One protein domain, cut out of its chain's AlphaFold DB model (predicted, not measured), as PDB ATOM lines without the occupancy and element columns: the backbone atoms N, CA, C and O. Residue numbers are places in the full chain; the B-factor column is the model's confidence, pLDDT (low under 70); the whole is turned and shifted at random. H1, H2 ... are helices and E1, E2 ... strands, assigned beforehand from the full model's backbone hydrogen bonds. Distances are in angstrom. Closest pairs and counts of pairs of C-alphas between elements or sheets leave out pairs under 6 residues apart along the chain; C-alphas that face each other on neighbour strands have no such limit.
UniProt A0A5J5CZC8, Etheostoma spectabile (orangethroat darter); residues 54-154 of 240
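AT A GLANCE: This is residues 54 to 154 of the 240 residues of a protein of Etheostoma spectabile (orangethroat darter) (UniProt A0A5J5CZC8). What shape? With little regular structure, five parallel strands make a strongly twisted sheet, E2 E1 E3 E4 E5, among long loops; H2 grazes it. How much is named? Named elements hold 32 of 101 printed residues, mixed in class. It is compact, radius of gyration of the C-alphas 13.8 A, spanning 38 by 31 by 26 A.

HOW THE PARTS SIT: What pairs? E1, residues 54 to 56, and E3, residues 93 to 97, are parallel, N 55 and O 93 2.8 A apart. And helices? H1, residues 69 to 74, is not on the sheet. H2, residues 85 to 89, only grazes it; 0 of 1 O i to N i+4 and 1 of 2 O i to N i+3 pairs are within hydrogen-bond range.

IN THESE COORDINATES: Where first? C-alpha 54 is at (-12.669, -35.980, -19.410). What else? E2 holds residues 80 to 82, E4 118 to 123, and E5 142 to 145, ending at (3.459, -37.891, -24.284).

THE WHOLE: Any cut? The printed part has none. Low pLDDT? Residues under 70 include 72 to 75.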
ATOM      1  N   VAL A  54     -13.784 -35.283 -18.778       91.00
ATOM      2  CA  VAL A  54     -12.669 -35.980 -19.410       91.00
ATOM      3  C   VAL A  54     -12.849 -37.471 -19.150       91.00
ATOM      4  O   VAL A  54     -12.857 -37.909 -18.006       91.00
ATOM      5  N   LEU A  55     -13.005 -38.245 -20.219       92.75
ATOM      6  CA  LEU A  55     -13.236 -39.682 -20.157       92.75
ATOM      7  C   LEU A  55     -11.928 -40.443 -20.373       92.75
ATOM      8  O   LEU A  55     -11.301 -40.327 -21.427       92.75
ATOM      9  N   LEU A  56     -11.537 -41.256 -19.399       93.56
ATOM     10  CA  LEU A  56     -10.480 -42.245 -19.529       93.56
ATOM     11  C   LEU A  56     -11.051 -43.498 -20.196       93.56
ATOM     12  O   LEU A  56     -11.774 -44.272 -19.581       93.56
ATOM     13  N   TRP A  57     -10.734 -43.709 -21.474       94.69
ATOM     14  CA  TRP A  57     -11.302 -44.834 -22.223       94.69
ATOM     15  C   TRP A  57     -10.627 -46.172 -21.893       94.69
ATOM     16  O   TRP A  57     -11.267 -47.229 -21.871       94.69
ATOM     17  N   PHE A  58      -9.323 -46.117 -21.626       91.88
ATOM     18  CA  PHE A  58      -8.513 -47.256 -21.215       91.88
ATOM     19  C   PHE A  58      -7.680 -46.884 -19.999       91.88
ATOM     20  O   PHE A  58      -6.969 -45.876 -20.022       91.88
ATOM     21  N   TRP A  59      -7.701 -47.740 -18.983       87.00
ATOM     22  CA  TRP A  59      -6.750 -47.651 -17.887       87.00
ATOM     23  C   TRP A  59      -5.324 -47.940 -18.395       87.00
ATOM     24  O   TRP A  59      -5.125 -48.882 -19.171       87.00
ATOM     25  N   PRO A  60      -4.322 -47.128 -18.012       82.12
ATOM     26  CA  PRO A  60      -2.945 -47.359 -18.412       82.12
ATOM     27  C   PRO A  60      -2.344 -48.531 -17.628       82.12
ATOM     28  O   PRO A  60      -1.892 -48.375 -16.494       82.12
ATOM     29  N   GLU A  61      -2.300 -49.702 -18.267       74.94
ATOM     30  CA  GLU A  61      -1.727 -50.933 -17.703       74.94
ATOM     31  C   GLU A  61      -2.411 -51.330 -16.377       74.94
ATOM     32  O   GLU A  61      -3.633 -51.302 -16.276       74.94
ATOM     33  N   ASN A  62      -1.628 -51.676 -15.349       67.31
ATOM     34  CA  ASN A  62      -2.106 -52.031 -14.008       67.31
ATOM     35  C   ASN A  62      -2.187 -50.816 -13.067       67.31
ATOM     36  O   ASN A  62      -2.128 -50.968 -11.845       67.31
ATOM     37  N   LYS A  63      -2.234 -49.595 -13.613       69.19
ATOM     38  CA  LYS A  63      -2.293 -48.369 -12.816       69.19
ATOM     39  C   LYS A  63      -3.730 -47.888 -12.740       69.19
ATOM     40  O   LYS A  63      -4.221 -47.242 -13.660       69.19
ATOM     41  N   MET A  64      -4.361 -48.172 -11.612       74.50
ATOM     42  CA  MET A  64      -5.575 -47.489 -11.186       74.50
ATOM     43  C   MET A  64      -5.191 -46.380 -10.210       74.50
ATOM     44  O   MET A  64      -4.294 -46.556  -9.383       74.50
ATOM     45  N   PHE A  65      -5.832 -45.231 -10.348       74.31
ATOM     46  CA  PHE A  65      -5.659 -44.078  -9.474       74.31
ATOM     47  C   PHE A  65      -7.032 -43.509  -9.148       74.31
ATOM     48  O   PHE A  65      -7.972 -43.682  -9.926       74.31
ATOM     49  N   ASP A  66      -7.151 -42.868  -7.991       77.44
ATOM     50  CA  ASP A  66      -8.407 -42.248  -7.598       77.44
ATOM     51  C   ASP A  66      -8.564 -40.938  -8.378       77.44
ATOM     52  O   ASP A  66      -7.651 -40.114  -8.434       77.44
ATOM     53  N   PHE A  67      -9.719 -40.715  -9.004       80.94
ATOM     54  CA  PHE A  67      -9.980 -39.458  -9.702       80.94
ATOM     55  C   PHE A  67     -10.009 -38.248  -8.752       80.94
ATOM     56  O   PHE A  67      -9.771 -37.122  -9.191       80.94
ATOM     57  N   GLN A  68     -10.200 -38.468  -7.446       75.88
ATOM     58  CA  GLN A  68     -10.057 -37.440  -6.412       75.88
ATOM     59  C   GLN A  68      -8.600 -37.034  -6.152       75.88
ATOM     60  O   GLN A  68      -8.365 -35.976  -5.558       75.88
ATOM     61  N   ASP A  69      -7.611 -37.804  -6.619       71.06
ATOM     62  CA  ASP A  69      -6.187 -37.491  -6.447       71.06
ATOM     63  C   ASP A  69      -5.825 -36.142  -7.084       71.06
ATOM     64  O   ASP A  69      -4.997 -35.401  -6.548       71.06
ATOM     65  N   CYS A  70      -6.474 -35.779  -8.198       68.38
ATOM     66  CA  CYS A  70      -6.284 -34.485  -8.860       68.38
ATOM     67  C   CYS A  70      -6.572 -33.309  -7.920       68.38
ATOM     68  O   CYS A  70      -5.759 -32.389  -7.806       68.38
ATOM     69  N   LYS A  71      -7.693 -33.369  -7.203       72.38
ATOM     70  CA  LYS A  71      -8.074 -32.350  -6.226       72.38
ATOM     71  C   LYS A  71      -7.222 -32.451  -4.965       72.38
ATOM     72  O   LYS A  71      -6.682 -31.455  -4.501       72.38
ATOM     73  N   THR A  72      -7.049 -33.663  -4.447       68.81
ATOM     74  CA  THR A  72      -6.399 -33.919  -3.155       68.81
ATOM     75  C   THR A  72      -4.910 -33.569  -3.155       68.81
ATOM     76  O   THR A  72      -4.414 -33.005  -2.181       68.81
ATOM     77  N   PHE A  73      -4.183 -33.890  -4.229       60.75
ATOM     78  CA  PHE A  73      -2.726 -33.719  -4.281       60.75
ATOM     79  C   PHE A  73      -2.262 -32.511  -5.091       60.75
ATOM     80  O   PHE A  73      -1.131 -32.060  -4.895       60.75
ATOM     81  N   PHE A  74      -3.089 -32.006  -6.008       62.97
ATOM     82  CA  PHE A  74      -2.692 -30.946  -6.937       62.97
ATOM     83  C   PHE A  74      -3.619 -29.724  -6.915       62.97
ATOM     84  O   PHE A  74      -3.328 -28.770  -7.631       62.97
ATOM     85  N   ASP A  75      -4.689 -29.742  -6.109       67.50
ATOM     86  CA  ASP A  75      -5.716 -28.688  -6.046       67.50
ATOM     87  C   ASP A  75      -6.333 -28.368  -7.422       67.50
ATOM     88  O   ASP A  75      -6.704 -27.241  -7.745       67.50
ATOM     89  N   ILE A  76      -6.424 -29.388  -8.281       71.88
ATOM     90  CA  ILE A  76      -7.028 -29.278  -9.608       71.88
ATOM     91  C   ILE A  76      -8.470 -29.769  -9.510       71.88
ATOM     92  O   ILE A  76      -8.716 -30.969  -9.426       71.88
ATOM     93  N   ASP A  77      -9.419 -28.833  -9.560       76.56
ATOM     94  CA  ASP A  77     -10.864 -29.113  -9.513       76.56
ATOM     95  C   ASP A  77     -11.619 -28.564 -10.741       76.56
ATOM     96  O   ASP A  77     -12.835 -28.380 -10.729       76.56
ATOM     97  N   SER A  78     -10.889 -28.255 -11.814       75.94
ATOM     98  CA  SER A  78     -11.414 -27.603 -13.019       75.94
ATOM     99  C   SER A  78     -12.026 -28.564 -14.043       75.94
ATOM    100  O   SER A  78     -12.537 -28.105 -15.063       75.94
ATOM    101  N   CYS A  79     -11.992 -29.878 -13.806       82.25
ATOM    102  CA  CYS A  79     -12.582 -30.888 -14.683       82.25
ATOM    103  C   CYS A  79     -13.161 -32.066 -13.887       82.25
ATOM    104  O   CYS A  79     -12.812 -32.285 -12.729       82.25
ATOM    105  N   HIS A  80     -14.051 -32.825 -14.526       86.19
ATOM    106  CA  HIS A  80     -14.544 -34.103 -14.019       86.19
ATOM    107  C   HIS A  80     -13.869 -35.231 -14.805       86.19
ATOM    108  O   HIS A  80     -14.175 -35.440 -15.979       86.19
ATOM    109  N   LEU A  81     -12.928 -35.931 -14.169       87.69
ATOM    110  CA  LEU A  81     -12.273 -37.112 -14.731       87.69
ATOM    111  C   LEU A  81     -13.055 -38.373 -14.338       87.69
ATOM    112  O   LEU A  81     -13.387 -38.544 -13.169       87.69
ATOM    113  N   THR A  82     -13.356 -39.229 -15.311       89.50
ATOM    114  CA  THR A  82     -14.164 -40.444 -15.123       89.50
ATOM    115  C   THR A  82     -13.751 -41.532 -16.112       89.50
ATOM    116  O   THR A  82     -13.200 -41.220 -17.167       89.50
ATOM    117  N   ASP A  83     -14.018 -42.798 -15.804       92.19
ATOM    118  CA  ASP A  83     -13.929 -43.943 -16.719       92.19
ATOM    119  C   ASP A  83     -15.308 -44.501 -17.128       92.19
ATOM    120  O   ASP A  83     -15.390 -45.508 -17.840       92.19
ATOM    121  N   ASP A  84     -16.400 -43.827 -16.748       94.06
ATOM    122  CA  ASP A  84     -17.754 -44.210 -17.141       94.06
ATOM    123  C   ASP A  84     -17.995 -43.963 -18.640       94.06
ATOM    124  O   ASP A  84     -18.213 -42.841 -19.112       94.06
ATOM    125  N   ARG A  85     -17.990 -45.054 -19.410       93.44
ATOM    126  CA  ARG A  85     -18.181 -45.038 -20.867       93.44
ATOM    127  C   ARG A  85     -19.549 -44.516 -21.307       93.44
ATOM    128  O   ARG A  85     -19.667 -44.096 -22.459       93.44
ATOM    129  N   SER A  86     -20.559 -44.515 -20.434       93.69
ATOM    130  CA  SER A  86     -21.888 -43.974 -20.753       93.69
ATOM    131  C   SER A  86     -21.835 -42.467 -21.042       93.69
ATOM    132  O   SER A  86     -22.550 -41.968 -21.913       93.69
ATOM    133  N   LEU A  87     -20.879 -41.767 -20.424       93.38
ATOM    134  CA  LEU A  87     -20.649 -40.336 -20.595       93.38
ATOM    135  C   LEU A  87     -19.867 -39.985 -21.865       93.38
ATOM    136  O   LEU A  87     -19.585 -38.810 -22.105       93.38
ATOM    137  N   TYR A  88     -19.534 -40.955 -22.728       94.19
ATOM    138  CA  TYR A  88     -18.793 -40.686 -23.965       94.19
ATOM    139  C   TYR A  88     -19.428 -39.573 -24.806       94.19
ATOM    140  O   TYR A  88     -18.711 -38.744 -25.356       94.19
ATOM    141  N   SER A  89     -20.759 -39.510 -24.902       92.00
ATOM    142  CA  SER A  89     -21.425 -38.499 -25.733       92.00
ATOM    143  C   SER A  89     -21.346 -37.073 -25.156       92.00
ATOM    144  O   SER A  89     -21.567 -36.100 -25.881       92.00
ATOM    145  N   GLU A  90     -21.026 -36.934 -23.873       90.88
ATOM    146  CA  GLU A  90     -20.935 -35.669 -23.128       90.88
ATOM    147  C   GLU A  90     -19.480 -35.283 -22.827       90.88
ATOM    148  O   GLU A  90     -19.169 -34.117 -22.568       90.88
ATOM    149  N   ALA A  91     -18.564 -36.248 -22.926       91.56
ATOM    150  CA  ALA A  91     -17.143 -36.051 -22.722       91.56
ATOM    151  C   ALA A  91     -16.573 -35.004 -23.692       91.56
ATOM    152  O   ALA A  91     -16.696 -35.106 -24.917       91.56
ATOM    153  N   HIS A  92     -15.892 -34.011 -23.127       90.75
ATOM    154  CA  HIS A  92     -15.168 -32.976 -23.859       90.75
ATOM    155  C   HIS A  92     -13.802 -33.494 -24.322       90.75
ATOM    156  O   HIS A  92     -13.361 -33.188 -25.432       90.75
ATOM    157  N   GLY A  93     -13.154 -34.317 -23.495       91.62
ATOM    158  CA  GLY A  93     -11.906 -35.006 -23.812       91.62
ATOM    159  C   GLY A  93     -12.052 -36.514 -23.652       91.62
ATOM    160  O   GLY A  93     -12.692 -36.965 -22.710       91.62
ATOM    161  N   VAL A  94     -11.446 -37.294 -24.547       93.88
ATOM    162  CA  VAL A  94     -11.368 -38.760 -24.427       93.88
ATOM    163  C   VAL A  94      -9.900 -39.166 -24.461       93.88
ATOM    164  O   VAL A  94      -9.243 -39.012 -25.491       93.88
ATOM    165  N   LEU A  95      -9.378 -39.650 -23.335       93.50
ATOM    166  CA  LEU A  95      -8.011 -40.152 -23.209       93.50
ATOM    167  C   LEU A  95      -7.946 -41.608 -23.653       93.50
ATOM    168  O   LEU A  95      -8.640 -42.472 -23.117       93.50
ATOM    169  N   LEU A  96      -7.061 -41.876 -24.606       94.25
ATOM    170  CA  LEU A  96      -6.899 -43.183 -25.227       94.25
ATOM    171  C   LEU A  96      -5.453 -43.640 -25.080       94.25
ATOM    172  O   LEU A  96      -4.557 -43.139 -25.763       94.25
ATOM    173  N   PHE A  97      -5.233 -44.589 -24.171       93.19
ATOM    174  CA  PHE A  97      -3.912 -45.153 -23.925       93.19
ATOM    175  C   PHE A  97      -3.490 -46.095 -25.053       93.19
ATOM    176  O   PHE A  97      -4.157 -47.091 -25.332       93.19
ATOM    177  N   HIS A  98      -2.363 -45.787 -25.693       93.56
ATOM    178  CA  HIS A  98      -1.931 -46.430 -26.929       93.56
ATOM    179  C   HIS A  98      -1.783 -47.954 -26.817       93.56
ATOM    180  O   HIS A  98      -2.290 -48.670 -27.678       93.56
ATOM    181  N   ARG A  99      -1.151 -48.465 -25.746       91.56
ATOM    182  CA  ARG A  99      -0.932 -49.916 -25.584       91.56
ATOM    183  C   ARG A  99      -2.229 -50.721 -25.527       91.56
ATOM    184  O   ARG A  99      -2.203 -51.887 -25.907       91.56
ATOM    185  N   ALA A 100      -3.335 -50.116 -25.099       93.12
ATOM    186  CA  ALA A 100      -4.619 -50.793 -24.939       93.12
ATOM    187  C   ALA A 100      -5.473 -50.834 -26.220       93.12
ATOM    188  O   ALA A 100      -6.470 -51.546 -26.255       93.12
ATOM    189  N   ILE A 101      -5.119 -50.092 -27.273       94.44
ATOM    190  CA  ILE A 101      -5.901 -50.027 -28.522       94.44
ATOM    191  C   ILE A 101      -5.726 -51.328 -29.308       94.44
ATOM    192  O   ILE A 101      -4.594 -51.707 -29.547       94.44
ATOM    193  N   GLN A 102      -6.770 -52.021 -29.745       94.12
ATOM    194  CA  GLN A 102      -6.589 -53.234 -30.561       94.12
ATOM    195  C   GLN A 102      -6.133 -52.898 -31.988       94.12
ATOM    196  O   GLN A 102      -6.374 -51.793 -32.475       94.12
ATOM    197  N   ASP A 103      -5.443 -53.831 -32.650       92.75
ATOM    198  CA  ASP A 103      -4.891 -53.610 -33.997       92.75
ATOM    199  C   ASP A 103      -5.978 -53.376 -35.057       92.75
ATOM    200  O   ASP A 103      -5.756 -52.654 -36.025       92.75
ATOM    201  N   ASP A 104      -7.165 -53.937 -34.840       93.19
ATOM    202  CA  ASP A 104      -8.356 -53.763 -35.675       93.19
ATOM    203  C   ASP A 104      -9.195 -52.527 -35.295       93.19
ATOM    204  O   ASP A 104     -10.233 -52.272 -35.904       93.19
ATOM    205  N   LEU A 105      -8.757 -51.760 -34.289       93.25
ATOM    206  CA  LEU A 105      -9.438 -50.585 -33.736       93.25
ATOM    207  C   LEU A 105     -10.840 -50.866 -33.159       93.25
ATOM    208  O   LEU A 105     -11.560 -49.924 -32.822       93.25
ATOM    209  N   SER A 106     -11.232 -52.134 -32.999       93.38
ATOM    210  CA  SER A 106     -12.602 -52.530 -32.635       93.38
ATOM    211  C   SER A 106     -13.013 -52.087 -31.230       93.38
ATOM    212  O   SER A 106     -14.193 -51.893 -30.943       93.38
ATOM    213  N   ASN A 107     -12.034 -51.879 -30.348       94.44
ATOM    214  CA  ASN A 107     -12.253 -51.476 -28.965       94.44
ATOM    215  C   ASN A 107     -12.290 -49.951 -28.749       94.44
ATOM    216  O   ASN A 107     -12.353 -49.490 -27.602       94.44
ATOM    217  N   LEU A 108     -12.238 -49.165 -29.826       93.69
ATOM    218  CA  LEU A 108     -12.427 -47.718 -29.792       93.69
ATOM    219  C   LEU A 108     -13.918 -47.343 -29.701       93.69
ATOM    220  O   LEU A 108     -14.783 -48.150 -30.038       93.69
ATOM    221  N   PRO A 109     -14.252 -46.117 -29.256       91.94
ATOM    222  CA  PRO A 109     -15.636 -45.655 -29.268       91.94
ATOM    223  C   PRO A 109     -16.213 -45.664 -30.691       91.94
ATOM    224  O   PRO A 109     -15.679 -45.004 -31.583       91.94
ATOM    225  N   THR A 110     -17.313 -46.392 -30.889       84.81
ATOM    226  CA  THR A 110     -17.984 -46.560 -32.192       84.81
ATOM    227  C   THR A 110     -19.035 -45.487 -32.472       84.81
ATOM    228  O   THR A 110     -19.363 -45.217 -33.626       84.81
ATOM    229  N   SER A 111     -19.573 -44.859 -31.426       83.12
ATOM    230  CA  SER A 111     -20.569 -43.797 -31.552       83.12
ATOM    231  C   SER A 111     -19.992 -42.544 -32.228       83.12
ATOM    232  O   SER A 111     -18.825 -42.207 -32.006       83.12
ATOM    233  N   PRO A 112     -20.802 -41.808 -33.010       84.50
ATOM    234  CA  PRO A 112     -20.336 -40.638 -33.744       84.50
ATOM    235  C   PRO A 112     -19.802 -39.555 -32.803       84.50
ATOM    236  O   PRO A 112     -20.436 -39.172 -31.816       84.50
ATOM    237  N   ARG A 113     -18.624 -39.025 -33.142       86.25
ATOM    238  CA  ARG A 113     -17.946 -37.990 -32.357       86.25
ATOM    239  C   ARG A 113     -18.656 -36.642 -32.497       86.25
ATOM    240  O   ARG A 113     -18.845 -36.142 -33.607       86.25
ATOM    241  N   LYS A 114     -18.972 -35.992 -31.372       88.31
ATOM    242  CA  LYS A 114     -19.454 -34.598 -31.376       88.31
ATOM    243  C   LYS A 114     -18.326 -33.630 -31.751       88.31
ATOM    244  O   LYS A 114     -17.176 -33.824 -31.368       88.31
ATOM    245  N   LYS A 115     -18.654 -32.530 -32.440       87.50
ATOM    246  CA  LYS A 115     -17.665 -31.547 -32.939       87.50
ATOM    247  C   LYS A 115     -16.778 -30.927 -31.850       87.50
ATOM    248  O   LYS A 115     -15.642 -30.544 -32.131       87.50
ATOM    249  N   PHE A 116     -17.282 -30.800 -30.623       85.94
ATOM    250  CA  PHE A 116     -16.516 -30.245 -29.504       85.94
ATOM    251  C   PHE A 116     -15.573 -31.265 -28.856       85.94
ATOM    252  O   PHE A 116     -14.596 -30.864 -28.230       85.94
ATOM    253  N   GLN A 117     -15.831 -32.564 -29.020       91.50
ATOM    254  CA  GLN A 117     -15.049 -33.604 -28.371       91.50
ATOM    255  C   GLN A 117     -13.643 -33.677 -28.976       91.50
ATOM    256  O   GLN A 117     -13.457 -33.565 -30.194       91.50
ATOM    257  N   ARG A 118     -12.636 -33.859 -28.122       91.31
ATOM    258  CA  ARG A 118     -11.229 -34.014 -28.506       91.31
ATOM    259  C   ARG A 118     -10.723 -35.374 -28.060       91.31
ATOM    260  O   ARG A 118     -10.751 -35.695 -26.876       91.31
ATOM    261  N   TRP A 119     -10.244 -36.174 -29.004       93.81
ATOM    262  CA  TRP A 119      -9.550 -37.415 -28.668       93.81
ATOM    263  C   TRP A 119      -8.075 -37.130 -28.424       93.81
ATOM    264  O   TRP A 119      -7.420 -36.470 -29.235       93.81
ATOM    265  N   ILE A 120      -7.572 -37.631 -27.305       93.94
ATOM    266  CA  ILE A 120      -6.228 -37.380 -26.802       93.94
ATOM    267  C   ILE A 120      -5.463 -38.698 -26.870       93.94
ATOM    268  O   ILE A 120      -5.796 -39.663 -26.180       93.94
ATOM    269  N   TRP A 121      -4.439 -38.737 -27.718       94.12
ATOM    270  CA  TRP A 121      -3.545 -39.882 -27.829       94.12
ATOM    271  C   TRP A 121      -2.579 -39.900 -26.653       94.12
ATOM    272  O   TRP A 121      -1.733 -39.016 -26.544       94.12
ATOM    273  N   PHE A 122      -2.685 -40.903 -25.788       92.25
ATOM    274  CA  PHE A 122      -1.841 -41.036 -24.609       92.25
ATOM    275  C   PHE A 122      -0.794 -42.135 -24.824       92.25
ATOM    276  O   PHE A 122      -1.123 -43.321 -24.878       92.25
ATOM    277  N   ASN A 123       0.477 -41.737 -24.937       90.69
ATOM    278  CA  ASN A 123       1.603 -42.661 -25.048       90.69
ATOM    279  C   ASN A 123       2.855 -42.138 -24.333       90.69
ATOM    280  O   ASN A 123       3.388 -41.077 -24.662       90.69
ATOM    281  N   THR A 124       3.369 -42.923 -23.397       85.56
ATOM    282  CA  THR A 124       4.602 -42.629 -22.652       85.56
ATOM    283  C   THR A 124       5.794 -43.459 -23.094       85.56
ATOM    284  O   THR A 124       6.892 -43.228 -22.592       85.56
ATOM    285  N   ASP A 125       5.592 -44.407 -24.004       84.88
ATOM    286  CA  ASP A 125       6.647 -45.304 -24.450       84.88
ATOM    287  C   ASP A 125       7.465 -44.693 -25.573       84.88
ATOM    288  O   ASP A 125       6.972 -43.909 -26.389       84.88
ATOM    289  N   SER A 126       8.734 -45.092 -25.639       83.25
ATOM    290  CA  SER A 126       9.624 -44.674 -26.712       83.25
ATOM    291  C   SER A 126       9.129 -45.163 -28.082       83.25
ATOM    292  O   SER A 126       8.469 -46.203 -28.161       83.25
ATOM    293  N   PRO A 127       9.474 -44.475 -29.190       85.25
ATOM    294  CA  PRO A 127       9.128 -44.915 -30.539       85.25
ATOM    295  C   PRO A 127       9.528 -46.363 -30.832       85.25
ATOM    296  O   PRO A 127       8.781 -47.073 -31.493       85.25
ATOM    297  N   SER A 128      10.675 -46.811 -30.310       79.62
ATOM    298  CA  SER A 128      11.156 -48.186 -30.477       79.62
ATOM    299  C   SER A 128      10.325 -49.217 -29.711       79.62
ATOM    300  O   SER A 128      10.306 -50.377 -30.098       79.62
ATOM    301  N   ASN A 129       9.642 -48.797 -28.643       81.12
ATOM    302  CA  ASN A 129       8.796 -49.645 -27.801       81.12
ATOM    303  C   ASN A 129       7.290 -49.403 -28.035       81.12
ATOM    304  O   ASN A 129       6.445 -49.868 -27.274       81.12
ATOM    305  N   THR A 130       6.948 -48.628 -29.068       87.62
ATOM    306  CA  THR A 130       5.570 -48.299 -29.436       87.62
ATOM    307  C   THR A 130       5.159 -49.172 -30.617       87.62
ATOM    308  O   THR A 130       5.765 -49.113 -31.689       87.62
ATOM    309  N   ARG A 131       4.111 -49.979 -30.433       90.44
ATOM    310  CA  ARG A 131       3.560 -50.834 -31.492       90.44
ATOM    311  C   ARG A 131       2.948 -49.980 -32.610       90.44
ATOM    312  O   ARG A 131       2.325 -48.949 -32.364       90.44
ATOM    313  N   ARG A 132       3.100 -50.408 -33.864       91.81
ATOM    314  CA  ARG A 132       2.437 -49.747 -34.998       91.81
ATOM    315  C   ARG A 132       1.026 -50.294 -35.149       91.81
ATOM    316  O   ARG A 132       0.854 -51.501 -35.216       91.81
ATOM    317  N   ILE A 133       0.056 -49.391 -35.213       94.31
ATOM    318  CA  ILE A 133      -1.358 -49.708 -35.398       94.31
ATOM    319  C   ILE A 133      -1.785 -49.051 -36.705       94.31
ATOM    320  O   ILE A 133      -1.651 -47.832 -36.858       94.31
ATOM    321  N   GLU A 134      -2.244 -49.848 -37.660       92.44
ATOM    322  CA  GLU A 134      -2.707 -49.335 -38.947       92.44
ATOM    323  C   GLU A 134      -4.022 -48.559 -38.785       92.44
ATOM    324  O   GLU A 134      -4.803 -48.796 -37.870       92.44
ATOM    325  N   GLY A 135      -4.245 -47.546 -39.628       88.69
ATOM    326  CA  GLY A 135      -5.463 -46.719 -39.574       88.69
ATOM    327  C   GLY A 135      -5.589 -45.790 -38.354       88.69
ATOM    328  O   GLY A 135      -6.462 -44.928 -38.332       88.69
ATOM    329  N   ILE A 136      -4.686 -45.880 -37.371       90.00
ATOM    330  CA  ILE A 136      -4.731 -45.032 -36.171       90.00
ATOM    331  C   ILE A 136      -4.305 -43.577 -36.437       90.00
ATOM    332  O   ILE A 136      -4.508 -42.674 -35.621       90.00
ATOM    333  N   LYS A 137      -3.653 -43.326 -37.574       84.94
ATOM    334  CA  LYS A 137      -3.215 -41.980 -37.951       84.94
ATOM    335  C   LYS A 137      -4.440 -41.088 -38.144       84.94
ATOM    336  O   LYS A 137      -5.444 -41.516 -38.698       84.94
ATOM    337  N   SER A 138      -4.337 -39.826 -37.730       84.88
ATOM    338  CA  SER A 138      -5.360 -38.772 -37.895       84.88
ATOM    339  C   SER A 138      -6.667 -38.899 -37.093       84.88
ATOM    340  O   SER A 138      -7.485 -37.986 -37.152       84.88
ATOM    341  N   ILE A 139      -6.862 -39.942 -36.277       90.00
ATOM    342  CA  ILE A 139      -8.087 -40.058 -35.454       90.00
ATOM    343  C   ILE A 139      -8.048 -39.205 -34.175       90.00
ATOM    344  O   ILE A 139      -9.091 -38.958 -33.560       90.00
ATOM    345  N   PHE A 140      -6.857 -38.759 -33.767       92.31
ATOM    346  CA  PHE A 140      -6.627 -37.975 -32.553       92.31
ATOM    347  C   PHE A 140      -6.486 -36.486 -32.856       92.31
ATOM    348  O   PHE A 140      -5.940 -36.095 -33.884       92.31
ATOM    349  N   ASN A 141      -6.952 -35.660 -31.923       92.44
ATOM    350  CA  ASN A 141      -6.847 -34.207 -32.001       92.44
ATOM    351  C   ASN A 141      -5.622 -33.674 -31.257       92.44
ATOM    352  O   ASN A 141      -5.075 -32.653 -31.659       92.44
ATOM    353  N   LEU A 142      -5.239 -34.336 -30.164       92.69
ATOM    354  CA  LEU A 142      -4.158 -33.915 -29.279       92.69
ATOM    355  C   LEU A 142      -3.255 -35.098 -28.942       92.69
ATOM    356  O   LEU A 142      -3.693 -36.250 -28.911       92.69
ATOM    357  N   THR A 143      -2.002 -34.789 -28.636       90.75
ATOM    358  CA  THR A 143      -0.975 -35.738 -28.212       90.75
ATOM    359  C   THR A 143      -0.598 -35.518 -26.751       90.75
ATOM    360  O   THR A 143      -0.342 -34.396 -26.319       90.75
ATOM    361  N   MET A 144      -0.542 -36.603 -25.985       89.50
ATOM    362  CA  MET A 144      -0.151 -36.633 -24.579       89.50
ATOM    363  C   MET A 144       1.011 -37.614 -24.403       89.50
ATOM    364  O   MET A 144       0.827 -38.831 -24.466       89.50
ATOM    365  N   SER A 145       2.230 -37.086 -24.251       87.19
ATOM    366  CA  SER A 145       3.459 -37.891 -24.284       87.19
ATOM    367  C   SER A 145       4.634 -37.250 -23.539       87.19
ATOM    368  O   SER A 145       4.602 -36.078 -23.177       87.19
ATOM    369  N   TYR A 146       5.708 -38.018 -23.349       83.25
ATOM    370  CA  TYR A 146       6.969 -37.562 -22.754       83.25
ATOM    371  C   TYR A 146       7.804 -36.672 -23.667       83.25
ATOM    372  O   TYR A 146       8.776 -36.066 -23.208       83.25
ATOM    373  N   ARG A 147       7.464 -36.574 -24.952       83.69
ATOM    374  CA  ARG A 147       8.144 -35.644 -25.850       83.69
ATOM    375  C   ARG A 147       7.808 -34.202 -25.471       83.69
ATOM    376  O   ARG A 147       6.703 -33.910 -25.020       83.69
ATOM    377  N   LYS A 148       8.773 -33.292 -25.619       83.94
ATOM    378  CA  LYS A 148       8.583 -31.864 -25.292       83.94
ATOM    379  C   LYS A 148       7.708 -31.121 -26.304       83.94
ATOM    380  O   LYS A 148       7.218 -30.047 -25.989       83.94
ATOM    381  N   ASP A 149       7.545 -31.679 -27.498       85.12
ATOM    382  CA  ASP A 149       6.740 -31.130 -28.591       85.12
ATOM    383  C   ASP A 149       5.313 -31.706 -28.646       85.12
ATOM    384  O   ASP A 149       4.554 -31.370 -29.554       85.12
ATOM    385  N   ALA A 150       4.937 -32.556 -27.683       86.06
ATOM    386  CA  ALA A 150       3.559 -33.009 -27.524       86.06
ATOM    387  C   ALA A 150       2.650 -31.850 -27.083       86.06
ATOM    388  O   ALA A 150       3.095 -30.931 -26.394       86.06
ATOM    389  N   ASP A 151       1.362 -31.912 -27.432       87.44
ATOM    390  CA  ASP A 151       0.385 -30.897 -27.010       87.44
ATOM    391  C   ASP A 151       0.236 -30.866 -25.482       87.44
ATOM    392  O   ASP A 151       0.088 -29.800 -24.884       87.44
ATOM    393  N   ILE A 152       0.327 -32.044 -24.857       84.56
ATOM    394  CA  ILE A 152       0.309 -32.254 -23.412       84.56
ATOM    395  C   ILE A 152       1.567 -33.044 -23.030       84.56
ATOM    396  O   ILE A 152       1.652 -34.262 -23.207       84.56
ATOM    397  N   HIS A 153       2.572 -32.350 -22.498       81.06
ATOM    398  CA  HIS A 153       3.799 -32.991 -22.033       81.06
ATOM    399  C   HIS A 153       3.579 -33.692 -20.688       81.06
ATOM    400  O   HIS A 153       3.234 -33.051 -19.696       81.06
ATOM    401  N   ILE A 154       3.854 -34.993 -20.631       74.75
ATOM    402  CA  ILE A 154       3.762 -35.797 -19.408       74.75
ATOM    403  C   ILE A 154       4.936 -36.754 -19.264       74.75
ATOM    404  O   ILE A 154       5.387 -37.367 -20.220       74.75
TER     405      ILE A 154